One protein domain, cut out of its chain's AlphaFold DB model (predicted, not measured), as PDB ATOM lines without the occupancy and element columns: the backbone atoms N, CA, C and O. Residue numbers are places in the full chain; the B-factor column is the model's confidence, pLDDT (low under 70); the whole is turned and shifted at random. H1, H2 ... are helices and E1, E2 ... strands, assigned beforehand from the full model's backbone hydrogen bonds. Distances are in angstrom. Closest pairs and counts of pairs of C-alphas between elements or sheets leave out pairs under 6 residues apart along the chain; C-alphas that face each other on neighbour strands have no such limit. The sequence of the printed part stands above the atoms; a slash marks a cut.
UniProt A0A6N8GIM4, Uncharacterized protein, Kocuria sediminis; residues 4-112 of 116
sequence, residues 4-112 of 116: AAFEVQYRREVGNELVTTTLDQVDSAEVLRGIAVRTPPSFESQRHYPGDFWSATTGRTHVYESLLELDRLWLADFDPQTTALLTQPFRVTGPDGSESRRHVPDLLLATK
ATOM      1  N   ALA A   4      31.385  18.760  22.335       94.69
ATOM      2  CA  ALA A   4      30.155  18.812  21.546       94.69
ATOM      3  C   ALA A   4      30.226  19.816  20.376       94.69
ATOM      4  O   ALA A   4      29.394  19.780  19.476       94.69
ATOM      5  N   ALA A   5      31.225  20.708  20.362       94.88
ATOM      6  CA  ALA A   5      31.470  21.620  19.243       94.88
ATOM      7  C   ALA A   5      32.205  20.957  18.061       94.88
ATOM      8  O   ALA A   5      32.419  21.611  17.041       94.88
ATOM      9  N   PHE A   6      32.621  19.694  18.203       97.38
ATOM     10  CA  PHE A   6      33.315  18.939  17.166       97.38
ATOM     11  C   PHE A   6      32.378  17.880  16.595       97.38
ATOM     12  O   PHE A   6      32.004  16.936  17.288       97.38
ATOM     13  N   GLU A   7      32.025  18.026  15.324       98.19
ATOM     14  CA  GLU A   7      31.317  17.014  14.551       98.19
ATOM     15  C   GLU A   7      32.269  15.861  14.219       98.19
ATOM     16  O   GLU A   7      33.414  16.082  13.817       98.19
ATOM     17  N   VAL A   8      31.786  14.630  14.350       98.19
ATOM     18  CA  VAL A   8      32.487  13.409  13.962       98.19
ATOM     19  C   VAL A   8      31.648  12.645  12.950       98.19
ATOM     20  O   VAL A   8      30.473  12.371  13.186       98.19
ATOM     21  N   GLN A   9      32.266  12.265  11.835       98.25
ATOM     22  CA  GLN A   9      31.661  11.417  10.814       98.25
ATOM     23  C   GLN A   9      32.453  10.120  10.659       98.25
ATOM     24  O   GLN A   9      33.665  10.170  10.473       98.25
ATOM     25  N   TYR A  10      31.788   8.970  10.686       98.06
ATOM     26  CA  TYR A  10      32.401   7.650  10.470       98.06
ATOM     27  C   TYR A  10      31.451   6.742   9.693       98.06
ATOM     28  O   TYR A  10      30.277   7.073   9.517       98.06
ATOM     29  N   ARG A  11      31.953   5.610   9.188       97.31
ATOM     30  CA  ARG A  11      31.148   4.674   8.396       97.31
ATOM     31  C   ARG A  11      30.974   3.345   9.106       97.31
ATOM     32  O   ARG A  11      31.957   2.717   9.494       97.31
ATOM     33  N   ARG A  12      29.727   2.891   9.220       95.94
ATOM     34  CA  ARG A  12      29.414   1.516   9.623       95.94
ATOM     35  C   ARG A  12      29.751   0.564   8.481       95.94
ATOM     36  O   ARG A  12      29.509   0.877   7.319       95.94
ATOM     37  N   GLU A  13      30.277  -0.607   8.821       91.69
ATOM     38  CA  GLU A  13      30.547  -1.667   7.846       91.69
ATOM     39  C   GLU A  13      29.239  -2.190   7.238       91.69
ATOM     40  O   GLU A  13      29.045  -2.177   6.021       91.69
ATOM     41  N   VAL A  14      28.288  -2.574   8.094       90.56
ATOM     42  CA  VAL A  14      26.966  -3.031   7.659       90.56
ATOM     43  C   VAL A  14      26.180  -1.853   7.091       90.56
ATOM     44  O   VAL A  14      25.967  -0.847   7.763       90.56
ATOM     45  N   GLY A  15      25.745  -1.982   5.839       89.12
ATOM     46  CA  GLY A  15      24.948  -0.966   5.150       89.12
ATOM     47  C   GLY A  15      25.741   0.235   4.625       89.12
ATOM     48  O   GLY A  15      25.147   1.071   3.949       89.12
ATOM     49  N   ASN A  16      27.058   0.315   4.879       90.69
ATOM     50  CA  ASN A  16      27.922   1.419   4.434       90.69
ATOM     51  C   ASN A  16      27.365   2.817   4.808       90.69
ATOM     52  O   ASN A  16      27.485   3.795   4.057       90.69
ATOM     53  N   GLU A  17      26.706   2.887   5.966       94.94
ATOM     54  CA  GLU A  17      26.021   4.076   6.465       94.94
ATOM     55  C   GLU A  17      27.036   5.089   7.003       94.94
ATOM     56  O   GLU A  17      27.900   4.742   7.812       94.94
ATOM     57  N   LEU A  18      26.911   6.349   6.577       96.62
ATOM     58  CA  LEU A  18      27.661   7.460   7.154       96.62
ATOM     59  C   LEU A  18      26.922   7.976   8.391       96.62
ATOM     60  O   LEU A  18      25.854   8.574   8.276       96.62
ATOM     61  N   VAL A  19      27.517   7.784   9.561       97.75
ATOM     62  CA  VAL A  19      27.005   8.301  10.829       97.75
ATOM     63  C   VAL A  19      27.622   9.670  11.086       97.75
ATOM     64  O   VAL A  19      28.825   9.846  10.905       97.75
ATOM     65  N   THR A  20      26.802  10.635  11.508       98.00
ATOM     66  CA  THR A  20      27.249  11.954  11.981       98.00
ATOM     67  C   THR A  20      26.853  12.111  13.442       98.00
ATOM     68  O   THR A  20      25.699  11.894  13.801       98.00
ATOM     69  N   THR A  21      27.816  12.466  14.282       97.88
ATOM     70  CA  THR A  21      27.653  12.656  15.727       97.88
ATOM     71  C   THR A  21      28.601  13.757  16.207       97.88
ATOM     72  O   THR A  21      29.204  14.459  15.394       97.88
ATOM     73  N   THR A  22      28.754  13.923  17.513       97.88
ATOM     74  CA  THR A  22      29.732  14.822  18.126       97.88
ATOM     75  C   THR A  22      30.833  14.048  18.844       97.88
ATOM     76  O   THR A  22      30.685  12.873  19.182       97.88
ATOM     77  N   LEU A  23      31.971  14.699  19.082       95.88
ATOM     78  CA  LEU A  23      33.146  14.057  19.677       95.88
ATOM     79  C   LEU A  23      32.910  13.562  21.114       95.88
ATOM     80  O   LEU A  23      33.588  12.641  21.553       95.88
ATOM     81  N   ASP A  24      31.954  14.137  21.843       96.75
ATOM     82  CA  ASP A  24      31.531  13.660  23.166       96.75
ATOM     83  C   ASP A  24      30.559  12.470  23.124       96.75
ATOM     84  O   ASP A  24      30.357  11.828  24.150       96.75
ATOM     85  N   GLN A  25      29.966  12.175  21.963       97.69
ATOM     86  CA  GLN A  25      28.948  11.130  21.796       97.69
ATOM     87  C   GLN A  25      29.419   9.947  20.935       97.69
ATOM     88  O   GLN A  25      28.703   8.957  20.808       97.69
ATOM     89  N   VAL A  26      30.596  10.032  20.307       97.06
ATOM     90  CA  VAL A  26      31.109   8.968  19.432       97.06
ATOM     91  C   VAL A  26      31.532   7.723  20.225       97.06
ATOM     92  O   VAL A  26      32.313   7.807  21.173       97.06
ATOM     93  N   ASP A  27      31.065   6.545  19.799       96.12
ATOM     94  CA  ASP A  27      31.536   5.253  20.309       96.12
ATOM     95  C   ASP A  27      32.752   4.778  19.498       96.12
ATOM     96  O   ASP A  27      32.639   4.349  18.347       96.12
ATOM     97  N   SER A  28      33.935   4.818  20.112       95.31
ATOM     98  CA  SER A  28      35.181   4.378  19.476       95.31
ATOM     99  C   SER A  28      35.175   2.896  19.098       95.31
ATOM    100  O   SER A  28      35.820   2.516  18.119       95.31
ATOM    101  N   ALA A  29      34.438   2.053  19.823       95.06
ATOM    102  CA  ALA A  29      34.325   0.638  19.508       95.06
ATOM    103  C   ALA A  29      33.454   0.414  18.264       95.06
ATOM    104  O   ALA A  29      33.733  -0.491  17.477       95.06
ATOM    105  N   GLU A  30      32.414   1.227  18.067       96.12
ATOM    106  CA  GLU A  30      31.616   1.204  16.839       96.12
ATOM    107  C   GLU A  30      32.425   1.701  15.641       96.12
ATOM    108  O   GLU A  30      32.435   1.038  14.604       96.12
ATOM    109  N   VAL A  31      33.172   2.797  15.813       97.31
ATOM    110  CA  VAL A  31      34.101   3.313  14.800       97.31
ATOM    111  C   VAL A  31      35.101   2.233  14.379       97.31
ATOM    112  O   VAL A  31      35.227   1.966  13.192       97.31
ATOM    113  N   LEU A  32      35.767   1.564  15.328       96.81
ATOM    114  CA  LEU A  32      36.756   0.509  15.049       96.81
ATOM    115  C   LEU A  32      36.187  -0.706  14.305       96.81
ATOM    116  O   LEU A  32      36.922  -1.379  13.589       96.81
ATOM    117  N   ARG A  33      34.897  -1.013  14.485       95.38
ATOM    118  CA  ARG A  33      34.213  -2.084  13.738       95.38
ATOM    119  C   ARG A  33      33.769  -1.642  12.344       95.38
ATOM    120  O   ARG A  33      33.363  -2.495  11.562       95.38
ATOM    121  N   GLY A  34      33.810  -0.344  12.067       95.56
ATOM    122  CA  GLY A  34      33.413   0.255  10.808       95.56
ATOM    123  C   GLY A  34      34.408   0.038   9.672       95.56
ATOM    124  O   GLY A  34      35.241  -0.869   9.683       95.56
ATOM    125  N   ILE A  35      34.297   0.912   8.676       95.62
ATOM    126  CA  ILE A  35      35.184   0.976   7.512       95.62
ATOM    127  C   ILE A  35      35.736   2.395   7.355       95.62
ATOM    128  O   ILE A  35      35.218   3.343   7.950       95.62
ATOM    129  N   ALA A  36      36.772   2.543   6.528       94.50
ATOM    130  CA  ALA A  36      37.396   3.832   6.258       94.50
ATOM    131  C   ALA A  36      36.354   4.886   5.830       94.50
ATOM    132  O   ALA A  36      35.525   4.661   4.943       94.50
ATOM    133  N   VAL A  37      36.394   6.066   6.458       94.19
ATOM    134  CA  VAL A  37      35.439   7.161   6.202       94.19
ATOM    135  C   VAL A  37      35.598   7.749   4.801       94.19
ATOM    136  O   VAL A  37      34.664   8.327   4.237       94.19
ATOM    137  N   ARG A  38      36.797   7.612   4.239       84.62
ATOM    138  CA  ARG A  38      37.131   7.991   2.876       84.62
ATOM    139  C   ARG A  38      37.947   6.870   2.249       84.62
ATOM    140  O   ARG A  38      38.635   6.137   2.946       84.62
ATOM    141  N   THR A  39      37.884   6.785   0.932       70.62
ATOM    142  CA  THR A  39      38.833   6.003   0.144       70.62
ATOM    143  C   THR A  39      39.727   6.998  -0.587       70.62
ATOM    144  O   THR A  39      39.199   7.975  -1.134       70.62
ATOM    145  N   PRO A  40      41.053   6.806  -0.585       66.88
ATOM    146  CA  PRO A  40      41.952   7.667  -1.332       66.88
ATOM    147  C   PRO A  40      41.597   7.615  -2.821       66.88
ATOM    148  O   PRO A  40      41.383   6.522  -3.353       66.88
ATOM    149  N   PRO A  41      41.543   8.752  -3.530       62.50
ATOM    150  CA  PRO A  41      41.479   8.714  -4.982       62.50
ATOM    151  C   PRO A  41      42.798   8.150  -5.537       62.50
ATOM    152  O   PRO A  41      43.871   8.493  -5.039       62.50
ATOM    153  N   SER A  42      42.707   7.317  -6.576       58.22
ATOM    154  CA  SER A  42      43.850   6.853  -7.372       58.22
ATOM    155  C   SER A  42      43.900   7.642  -8.679       58.22
ATOM    156  O   SER A  42      42.890   7.724  -9.385       58.22
ATOM    157  N   PHE A  43      45.036   8.267  -8.988       64.38
ATOM    158  CA  PHE A  43      45.226   9.016 -10.233       64.38
ATOM    159  C   PHE A  43      46.668   8.934 -10.746       64.38
ATOM    160  O   PHE A  43      47.627   8.802  -9.984       64.38
ATOM    161  N   GLU A  44      46.821   9.024 -12.068       46.56
ATOM    162  CA  GLU A  44      48.119   9.007 -12.742       46.56
ATOM    163  C   GLU A  44      48.971  10.192 -12.242       46.56
ATOM    164  O   GLU A  44      48.498  11.326 -12.258       46.56
ATOM    165  N   SER A  45      50.203   9.928 -11.773       63.53
ATOM    166  CA  SER A  45      51.159  10.853 -11.104       63.53
ATOM    167  C   SER A  45      51.043  11.056  -9.583       63.53
ATOM    168  O   SER A  45      51.726  11.918  -9.015       63.53
ATOM    169  N   GLN A  46      50.249  10.246  -8.883       68.12
ATOM    170  CA  GLN A  46      50.233  10.255  -7.419       68.12
ATOM    171  C   GLN A  46      51.629   9.912  -6.859       68.12
ATOM    172  O   GLN A  46      52.186   8.855  -7.130       68.12
ATOM    173  N   ARG A  47      52.229  10.841  -6.093       64.50
ATOM    174  CA  ARG A  47      53.563  10.652  -5.464       64.50
ATOM    175  C   ARG A  47      53.528   9.710  -4.262       64.50
ATOM    176  O   ARG A  47      54.562   9.285  -3.761       64.50
ATOM    177  N   HIS A  48      52.326   9.501  -3.752       71.00
ATOM    178  CA  HIS A  48      52.000   8.655  -2.624       71.00
ATOM    179  C   HIS A  48      51.812   7.221  -3.140       71.00
ATOM    180  O   HIS A  48      51.354   7.046  -4.267       71.00
ATOM    181  N   TYR A  49      52.205   6.218  -2.351       79.06
ATOM    182  CA  TYR A  49      52.091   4.796  -2.696       79.06
ATOM    183  C   TYR A  49      50.867   4.215  -1.981       79.06
ATOM    184  O   TYR A  49      51.032   3.701  -0.873       79.06
ATOM    185  N   PRO A  50      49.650   4.329  -2.546       85.56
ATOM    186  CA  PRO A  50      48.482   3.734  -1.936       85.56
ATOM    187  C   PRO A  50      48.466   2.222  -2.145       85.56
ATOM    188  O   PRO A  50      48.979   1.709  -3.145       85.56
ATOM    189  N   GLY A  51      47.817   1.512  -1.234       88.81
ATOM    190  CA  GLY A  51      47.612   0.082  -1.374       88.81
ATOM    191  C   GLY A  51      46.740  -0.504  -0.281       88.81
ATOM    192  O   GLY A  51      46.264   0.193   0.617       88.81
ATOM    193  N   ASP A  52      46.577  -1.815  -0.380       92.81
ATOM    194  CA  ASP A  52      45.809  -2.628   0.548       92.81
ATOM    195  C   ASP A  52      46.757  -3.422   1.453       92.81
ATOM    196  O   ASP A  52      47.745  -4.004   0.998       92.81
ATOM    197  N   PHE A  53      46.445  -3.457   2.744       95.38
ATOM    198  CA  PHE A  53      47.164  -4.210   3.763       95.38
ATOM    199  C   PHE A  53      46.209  -5.181   4.458       95.38
ATOM    200  O   PHE A  53      45.223  -4.764   5.066       95.38
ATOM    201  N   TRP A  54      46.497  -6.481   4.390       97.44
ATOM    202  CA  TRP A  54      45.761  -7.484   5.158       97.44
ATOM    203  C   TRP A  54      46.324  -7.574   6.577       97.44
ATOM    204  O   TRP A  54      47.486  -7.932   6.753       97.44
ATOM    205  N   SER A  55      45.491  -7.294   7.580       97.56
ATOM    206  CA  SER A  55      45.865  -7.395   8.992       97.56
ATOM    207  C   SER A  55      45.454  -8.751   9.561       97.56
ATOM    208  O   SER A  55      44.270  -9.103   9.556       97.56
ATOM    209  N   ALA A  56      46.413  -9.495  10.113       97.50
ATOM    210  CA  ALA A  56      46.139 -10.733  10.838       97.50
ATOM    211  C   ALA A  56      45.385 -10.468  12.153       97.50
ATOM    212  O   ALA A  56      44.516 -11.254  12.526       97.50
ATOM    213  N   THR A  57      45.666  -9.340  12.816       96.44
ATOM    214  CA  THR A  57      45.013  -8.919  14.068       96.44
ATOM    215  C   THR A  57      43.514  -8.688  13.889       96.44
ATOM    216  O   THR A  57      42.719  -9.054  14.752       96.44
ATOM    217  N   THR A  58      43.105  -8.089  12.769       95.25
ATOM    218  CA  THR A  58      41.693  -7.750  12.514       95.25
ATOM    219  C   THR A  58      40.985  -8.689  11.542       95.25
ATOM    220  O   THR A  58      39.759  -8.617  11.429       95.25
ATOM    221  N   GLY A  59      41.733  -9.545  10.836       96.50
ATOM    222  CA  GLY A  59      41.211 -10.457   9.820       96.50
ATOM    223  C   GLY A  59      40.546  -9.743   8.640       96.50
ATOM    224  O   GLY A  59      39.577 -10.267   8.092       96.50
ATOM    225  N   ARG A  60      41.002  -8.531   8.295       94.81
ATOM    226  CA  ARG A  60      40.434  -7.711   7.212       94.81
ATOM    227  C   ARG A  60      41.487  -6.832   6.529       94.81
ATOM    228  O   ARG A  60      42.583  -6.628   7.056       94.81
ATOM    229  N   THR A  61      41.122  -6.300   5.364       95.19
ATOM    230  CA  THR A  61      41.946  -5.381   4.567       95.19
ATOM    231  C   THR A  61      41.770  -3.931   5.017       95.19
ATOM    232  O   THR A  61      40.646  -3.476   5.223       95.19
ATOM    233  N   HIS A  62      42.880  -3.200   5.105       94.62
ATOM    234  CA  HIS A  62      42.947  -1.769   5.403       94.62
ATOM    235  C   HIS A  62      43.674  -1.027   4.288       94.62
ATOM    236  O   HIS A  62      44.603  -1.571   3.692       94.62
ATOM    237  N   VAL A  63      43.273   0.215   4.024       91.69
ATOM    238  CA  VAL A  63      43.848   1.031   2.947       91.69
ATOM    239  C   VAL A  63      44.863   2.002   3.535       91.69
ATOM    240  O   VAL A  63      44.563   2.685   4.511       91.69
ATOM    241  N   TYR A  64      46.035   2.114   2.919       91.81
ATOM    242  CA  TYR A  64      47.023   3.147   3.238       91.81
ATOM    243  C   TYR A  64      47.274   4.045   2.029       91.81
ATOM    244  O   TYR A  64      47.092   3.625   0.886       91.81
ATOM    245  N   GLU A  65      47.702   5.283   2.272       89.69
ATOM    246  CA  GLU A  65      48.087   6.244   1.236       89.69
ATOM    247  C   GLU A  65      49.603   6.425   1.135       89.69
ATOM    248  O   GLU A  65      50.095   6.921   0.128       89.69
ATOM    249  N   SER A  66      50.379   6.026   2.140       88.69
ATOM    250  CA  SER A  66      51.823   6.261   2.155       88.69
ATOM    251  C   SER A  66      52.619   5.081   2.707       88.69
ATOM    252  O   SER A  66      52.124   4.296   3.510       88.69
ATOM    253  N   LEU A  67      53.901   4.985   2.330       90.94
ATOM    254  CA  LEU A  67      54.813   3.990   2.915       90.94
ATOM    255  C   LEU A  67      54.962   4.177   4.432       90.94
ATOM    256  O   LEU A  67      55.082   3.212   5.173       90.94
ATOM    257  N   LEU A  68      54.875   5.421   4.901       92.06
ATOM    258  CA  LEU A  68      54.929   5.754   6.318       92.06
ATOM    259  C   LEU A  68      53.672   5.283   7.088       92.06
ATOM    260  O   LEU A  68      53.746   5.002   8.289       92.06
ATOM    261  N   GLU A  69      52.519   5.199   6.423       93.00
ATOM    262  CA  GLU A  69      51.325   4.530   6.955       93.00
ATOM    263  C   GLU A  69      51.472   3.007   6.912       93.00
ATOM    264  O   GLU A  69      51.152   2.347   7.899       93.00
ATOM    265  N   LEU A  70      52.014   2.454   5.822       95.12
ATOM    266  CA  LEU A  70      52.292   1.020   5.707       95.12
ATOM    267  C   LEU A  70      53.226   0.530   6.825       95.12
ATOM    268  O   LEU A  70      52.946  -0.489   7.451       95.12
ATOM    269  N   ASP A  71      54.284   1.279   7.143       96.19
ATOM    270  CA  ASP A  71      55.188   0.962   8.256       96.19
ATOM    271  C   ASP A  71      54.443   0.912   9.602       96.19
ATOM    272  O   ASP A  71      54.685   0.030  10.428       96.19
ATOM    273  N   ARG A  72      53.486   1.824   9.828       96.12
ATOM    274  CA  ARG A  72      52.651   1.819  11.042       96.12
ATOM    275  C   ARG A  72      51.699   0.633  11.084       96.12
ATOM    276  O   ARG A  72      51.481   0.094  12.165       96.12
ATOM    277  N   LEU A  73      51.144   0.233   9.942       97.31
ATOM    278  CA  LEU A  73      50.284  -0.944   9.844       97.31
ATOM    279  C   LEU A  73      51.053  -2.223  10.161       97.31
ATOM    280  O   LEU A  73      50.564  -3.034  10.945       97.31
ATOM    281  N   TRP A  74      52.281  -2.361   9.655       97.94
ATOM    282  CA  TRP A  74      53.154  -3.480  10.012       97.94
ATOM    283  C   TRP A  74      53.437  -3.542  11.511       97.94
ATOM    284  O   TRP A  74      53.312  -4.605  12.114       97.94
ATOM    285  N   LEU A  75      53.786  -2.407  12.124       97.69
ATOM    286  CA  LEU A  75      54.042  -2.348  13.565       97.69
ATOM    287  C   LEU A  75      52.789  -2.669  14.384       97.69
ATOM    288  O   LEU A  75      52.869  -3.432  15.344       97.69
ATOM    289  N   ALA A  76      51.637  -2.117  13.999       96.88
ATOM    290  CA  ALA A  76      50.377  -2.349  14.693       96.88
ATOM    291  C   ALA A  76      49.922  -3.809  14.591       96.88
ATOM    292  O   ALA A  76      49.464  -4.356  15.589       96.88
ATOM    293  N   ASP A  77      50.058  -4.442  13.421       97.88
ATOM    294  CA  ASP A  77      49.649  -5.838  13.221       97.88
ATOM    295  C   ASP A  77      50.597  -6.836  13.900       97.88
ATOM    296  O   ASP A  77      50.166  -7.909  14.316       97.88
ATOM    297  N   PHE A  78      51.879  -6.477  14.032       97.44
ATOM    298  CA  PHE A  78      52.875  -7.273  14.747       97.44
ATOM    299  C   PHE A  78      52.753  -7.166  16.277       97.44
ATOM    300  O   PHE A  78      53.067  -8.126  16.983       97.44
ATOM    301  N   ASP A  79      52.333  -6.014  16.808       96.31
ATOM    302  CA  ASP A  79      52.261  -5.780  18.252       96.31
ATOM    303  C   ASP A  79      51.151  -6.628  18.913       96.31
ATOM    304  O   ASP A  79      49.963  -6.382  18.685       96.31
ATOM    305  N   PRO A  80      51.486  -7.576  19.815       94.00
ATOM    306  CA  PRO A  80      50.498  -8.413  20.499       94.00
ATOM    307  C   PRO A  80      49.575  -7.643  21.458       94.00
ATOM    308  O   PRO A  80      48.636  -8.236  22.012       94.00
ATOM    309  N   GLN A  81      49.852  -6.365  21.732       95.56
ATOM    310  CA  GLN A  81      48.956  -5.490  22.484       95.56
ATOM    311  C   GLN A  81      47.836  -4.921  21.619       95.56
ATOM    312  O   GLN A  81      46.785  -4.608  22.179       95.56
ATOM    313  N   THR A  82      48.011  -4.814  20.302       96.50
ATOM    314  CA  THR A  82      46.961  -4.353  19.390       96.50
ATOM    315  C   THR A  82      45.845  -5.392  19.322       96.50
ATOM    316  O   THR A  82      46.077  -6.579  19.114       96.50
ATOM    317  N   THR A  83      44.605  -4.952  19.531       95.88
ATOM    318  CA  THR A  83      43.406  -5.806  19.487       95.88
ATOM    319  C   THR A  83      42.455  -5.431  18.361       95.88
ATOM    320  O   THR A  83      41.649  -6.259  17.947       95.88
ATOM    321  N   ALA A  84      42.540  -4.200  17.862       96.50
ATOM    322  CA  ALA A  84      41.852  -3.761  16.659       96.50
ATOM    323  C   ALA A  84      42.596  -2.580  16.035       96.50
ATOM    324  O   ALA A  84      43.275  -1.827  16.736       96.50
ATOM    325  N   LEU A  85      42.423  -2.394  14.730       97.19
ATOM    326  CA  LEU A  85      42.898  -1.221  14.013       97.19
ATOM    327  C   LEU A  85      41.927  -0.839  12.896       97.19
ATOM    328  O   LEU A  85      41.224  -1.704  12.375       97.19
ATOM    329  N   LEU A  86      41.897   0.444  12.544       96.88
ATOM    330  CA  LEU A  86      41.177   0.954  11.379       96.88
ATOM    331  C   LEU A  86      41.917   2.149  10.776       96.88
ATOM    332  O   LEU A  86      42.241   3.107  11.484       96.88
ATOM    333  N   THR A  87      42.148   2.107   9.466       95.88
ATOM    334  CA  THR A  87      42.690   3.232   8.697       95.88
ATOM    335  C   THR A  87      41.607   4.245   8.360       95.88
ATOM    336  O   THR A  87      40.493   3.863   7.998       95.88
ATOM    337  N   GLN A  88      41.939   5.535   8.424       94.69
ATOM    338  CA  GLN A  88      41.029   6.640   8.090       94.69
ATOM    339  C   GLN A  88      39.660   6.504   8.783       94.69
ATOM    340  O   GLN A  88      38.614   6.497   8.130       94.69
ATOM    341  N   PRO A  89      39.650   6.359  10.115       96.50
ATOM    342  CA  PRO A  89      38.538   5.780  10.860       96.50
ATOM    343  C   PRO A  89      37.330   6.719  10.947       96.50
ATOM    344  O   PRO A  89      36.183   6.282  10.949       96.50
ATOM    345  N   PHE A  90      37.582   8.026  11.014       97.31
ATOM    346  CA  PHE A  90      36.555   9.053  11.102       97.31
ATOM    347  C   PHE A  90      37.099  10.406  10.652       97.31
ATOM    348  O   PHE A  90      38.304  10.640  10.588       97.31
ATOM    349  N   ARG A  91      36.189  11.320  10.344       97.69
ATOM    350  CA  ARG A  91      36.469  12.725  10.083       97.69
ATOM    351  C   ARG A  91      36.004  13.541  11.274       97.69
ATOM    352  O   ARG A  91      34.857  13.405  11.671       97.69
ATOM    353  N   VAL A  92      36.856  14.422  11.785       97.06
ATOM    354  CA  VAL A  92      36.477  15.435  12.778       97.06
ATOM    355  C   VAL A  92      36.406  16.789  12.095       97.06
ATOM    356  O   VAL A  92      37.323  17.140  11.349       97.06
ATOM    357  N   THR A  93      35.346  17.549  12.353       97.69
ATOM    358  CA  THR A  93      35.218  18.951  11.949       97.69
ATOM    359  C   THR A  93      34.886  19.791  13.175       97.69
ATOM    360  O   THR A  93      33.967  19.457  13.914       97.69
ATOM    361  N   GLY A  94      35.603  20.884  13.411       96.44
ATOM    362  CA  GLY A  94      35.323  21.738  14.562       96.44
ATOM    363  C   GLY A  94      36.174  23.002  14.605       96.44
ATOM    364  O   GLY A  94      36.997  23.225  13.712       96.44
ATOM    365  N   PRO A  95      35.964  23.847  15.626       95.31
ATOM    366  CA  PRO A  95      36.655  25.121  15.754       95.31
ATOM    367  C   PRO A  95      38.153  24.932  16.028       95.31
ATOM    368  O   PRO A  95      38.546  24.181  16.919       95.31
ATOM    369  N   ASP A  96      38.971  25.679  15.293       92.12
ATOM    370  CA  ASP A  96      40.406  25.855  15.493       92.12
ATOM    371  C   ASP A  96      40.747  27.353  15.395       92.12
ATOM    372  O   ASP A  96      40.935  27.922  14.316       92.12
ATOM    373  N   GLY A  97      40.735  28.025  16.548       89.44
ATOM    374  CA  GLY A  97      40.866  29.479  16.626       89.44
ATOM    375  C   GLY A  97      39.691  30.193  15.952       89.44
ATOM    376  O   GLY A  97      38.547  30.058  16.385       89.44
ATOM    377  N   SER A  98      39.981  30.981  14.913       91.62
ATOM    378  CA  SER A  98      38.977  31.712  14.127       91.62
ATOM    379  C   SER A  98      38.399  30.913  12.956       91.62
ATOM    380  O   SER A  98      37.488  31.398  12.289       91.62
ATOM    381  N   GLU A  99      38.936  29.727  12.667       93.81
ATOM    382  CA  GLU A  99      38.523  28.899  11.533       93.81
ATOM    383  C   GLU A  99      37.852  27.608  12.007       93.81
ATOM    384  O   GLU A  99      38.024  27.171  13.142       93.81
ATOM    385  N   SER A 100      37.091  26.971  11.120       93.88
ATOM    386  CA  SER A 100      36.686  25.576  11.296       93.88
ATOM    387  C   SER A 100      37.636  24.700  10.489       93.88
ATOM    388  O   SER A 100      37.825  24.930   9.291       93.88
ATOM    389  N   ARG A 101      38.249  23.705  11.134       95.62
ATOM    390  CA  ARG A 101      39.144  22.752  10.474       95.62
ATOM    391  C   ARG A 101      38.539  21.369  10.434       95.62
ATOM    392  O   ARG A 101      37.737  20.976  11.277       95.62
ATOM    393  N   ARG A 102      38.979  20.624   9.426       95.19
ATOM    394  CA  ARG A 102      38.588  19.248   9.167       95.19
ATOM    395  C   ARG A 102      39.828  18.373   9.135       95.19
ATOM    396  O   ARG A 102      40.772  18.674   8.409       95.19
ATOM    397  N   HIS A 103      39.792  17.265   9.860       94.25
ATOM    398  CA  HIS A 103      40.885  16.304   9.928       94.25
ATOM    399  C   HIS A 103      40.355  14.870   9.822       94.25
ATOM    400  O   HIS A 103      39.234  14.584  10.236       94.25
ATOM    401  N   VAL A 104      41.151  13.983   9.230       95.19
ATOM    402  CA  VAL A 104      40.923  12.534   9.202       95.19
ATOM    403  C   VAL A 104      42.210  11.915   9.736       95.19
ATOM    404  O   VAL A 104      43.232  12.089   9.075       95.19
ATOM    405  N   PRO A 105      42.195  11.271  10.915       94.62
ATOM    406  CA  PRO A 105      43.359  10.551  11.415       94.62
ATOM    407  C   PRO A 105      43.731   9.400  10.482       94.62
ATOM    408  O   PRO A 105      42.845   8.776   9.901       94.62
ATOM    409  N   ASP A 106      45.014   9.074  10.368       93.00
ATOM    410  CA  ASP A 106      45.446   7.996   9.472       93.00
ATOM    411  C   ASP A 106      45.110   6.609  10.035       93.00
ATOM    412  O   ASP A 106      44.699   5.721   9.291       93.00
ATOM    413  N   LEU A 107      45.224   6.429  11.355       94.44
ATOM    414  CA  LEU A 107      45.049   5.143  12.032       94.44
ATOM    415  C   LEU A 107      44.398   5.325  13.410       94.44
ATOM    416  O   LEU A 107      44.774   6.220  14.168       94.44
ATOM    417  N   LEU A 108      43.460   4.446  13.757       96.44
ATOM    418  CA  LEU A 108      42.947   4.262  15.116       96.44
ATOM    419  C   LEU A 108      43.269   2.845  15.573       96.44
ATOM    420  O   LEU A 108      42.984   1.895  14.850       96.44
ATOM    421  N   LEU A 109      43.839   2.715  16.771       96.38
ATOM    422  CA  LEU A 109      44.196   1.440  17.388       96.38
ATOM    423  C   LEU A 109      43.400   1.245  18.677       96.38
ATOM    424  O   LEU A 109      43.256   2.178  19.468       96.38
ATOM    425  N   ALA A 110      42.947   0.020  18.919       95.62
ATOM    426  CA  ALA A 110      42.644  -0.445  20.264       95.62
ATOM    427  C   ALA A 110      43.791  -1.319  20.746       95.62
ATOM    428  O   ALA A 110      44.265  -2.194  20.021       95.62
ATOM    429  N   THR A 111      44.206  -1.098  21.985       94.00
ATOM    430  CA  THR A 111      45.196  -1.930  22.656       94.00
ATOM    431  C   THR A 111      44.579  -2.594  23.878       94.00
ATOM    432  O   THR A 111      43.572  -2.131  24.429       94.00
ATOM    433  N   LYS A 112      45.168  -3.703  24.326       90.38
ATOM    434  CA  LYS A 112      44.861  -4.268  25.642       90.38
ATOM    435  C   LYS A 112      45.119  -3.172  26.680       90.38
ATOM    436  O   LYS A 112      46.214  -2.617  26.741       90.38
TER     437      LYS A 112
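AT A GLANCE: This is residues 4 to 112 of the 116 residues of an uncharacterized protein of Kocuria sediminis (UniProt A0A6N8GIM4). A four-stranded antiparallel sheet, E2-E1-E6-E7, stands at one end of the domain, and a short strand hairpin, E3-E4, with the helix H2 packed on it lies at the other. Between them the two-stranded sheet E5-E8 crosses the middle, with the small helix H1 packed on it and grazing the large sheet, and E5 runs on into E6 at 72 degrees. The printed part has 109 residues with two named helices and eight named strands, in the order E1 E2 H1 E3 E4 H2 E5 E6 E7 E8, and the class is mixed, helices and strands. It is compact, with a radius of gyration of the C-alphas of 14.6 A, and spans 39 by 38 by 29 A.

HOW THE PARTS SIT: In the largest sheet E1, residues 7 to 11, and E6, residues 90 to 96, are inner strands, antiparallel, with N 9 and O 91 2.8 A apart. E2, residues 18 to 22, is an edge strand and forms a hairpin with E1, where N 8 and O 21 are 2.8 A apart. E7, residues 99 to 103, is the other edge strand and forms a hairpin with E6, where N 94 and O 101 are 3.0 A apart. E5, residues 82 to 87, and E8, residues 107 to 111, are antiparallel, with N 86 and O 108 2.9 A apart. H1, residues 28 to 33, only grazes the largest sheet; its closest C-alphas to E5 are those of Leu 32 and Leu 86, 5.8 A apart. E3, residues 51 to 55, and E4, residues 60 to 64, form an antiparallel hairpin, with N 53 and O 62 2.8 A apart. The closest C-alphas of E4 and E5 are those of His 62 and Thr 87, 6.0 A apart. H2, residues 67 to 78, comes closest to E3 at the C-alphas of Ser 55 and Asp 77, 5.9 A apart, and to E5 at those of Ala 76 and Thr 82, 6.1 A apart. H1 and H2 are apart. Every O i to N i+4 pair is within hydrogen-bond range in H1, and 7 of 8 are in H2.

IN THESE COORDINATES: E1 begins at C-alpha 7, (31.317, 17.014, 14.551). E6, the longest strand, measures 17.8 A from first to last C-alpha, and H2, the longest helix, 16.5 A. E8 ends at C-alpha 111, (45.196, -1.930, 22.656).

THE WHOLE: The C-alphas of Ala 56 and Ser 98, the two farthest apart, are 43.2 A from each other. The printed part has no cut. The link from H1 to E3, residues 34 to 50, is long. Mean pLDDT of the printed part is 92.0; residues 40 to 47 are under 70.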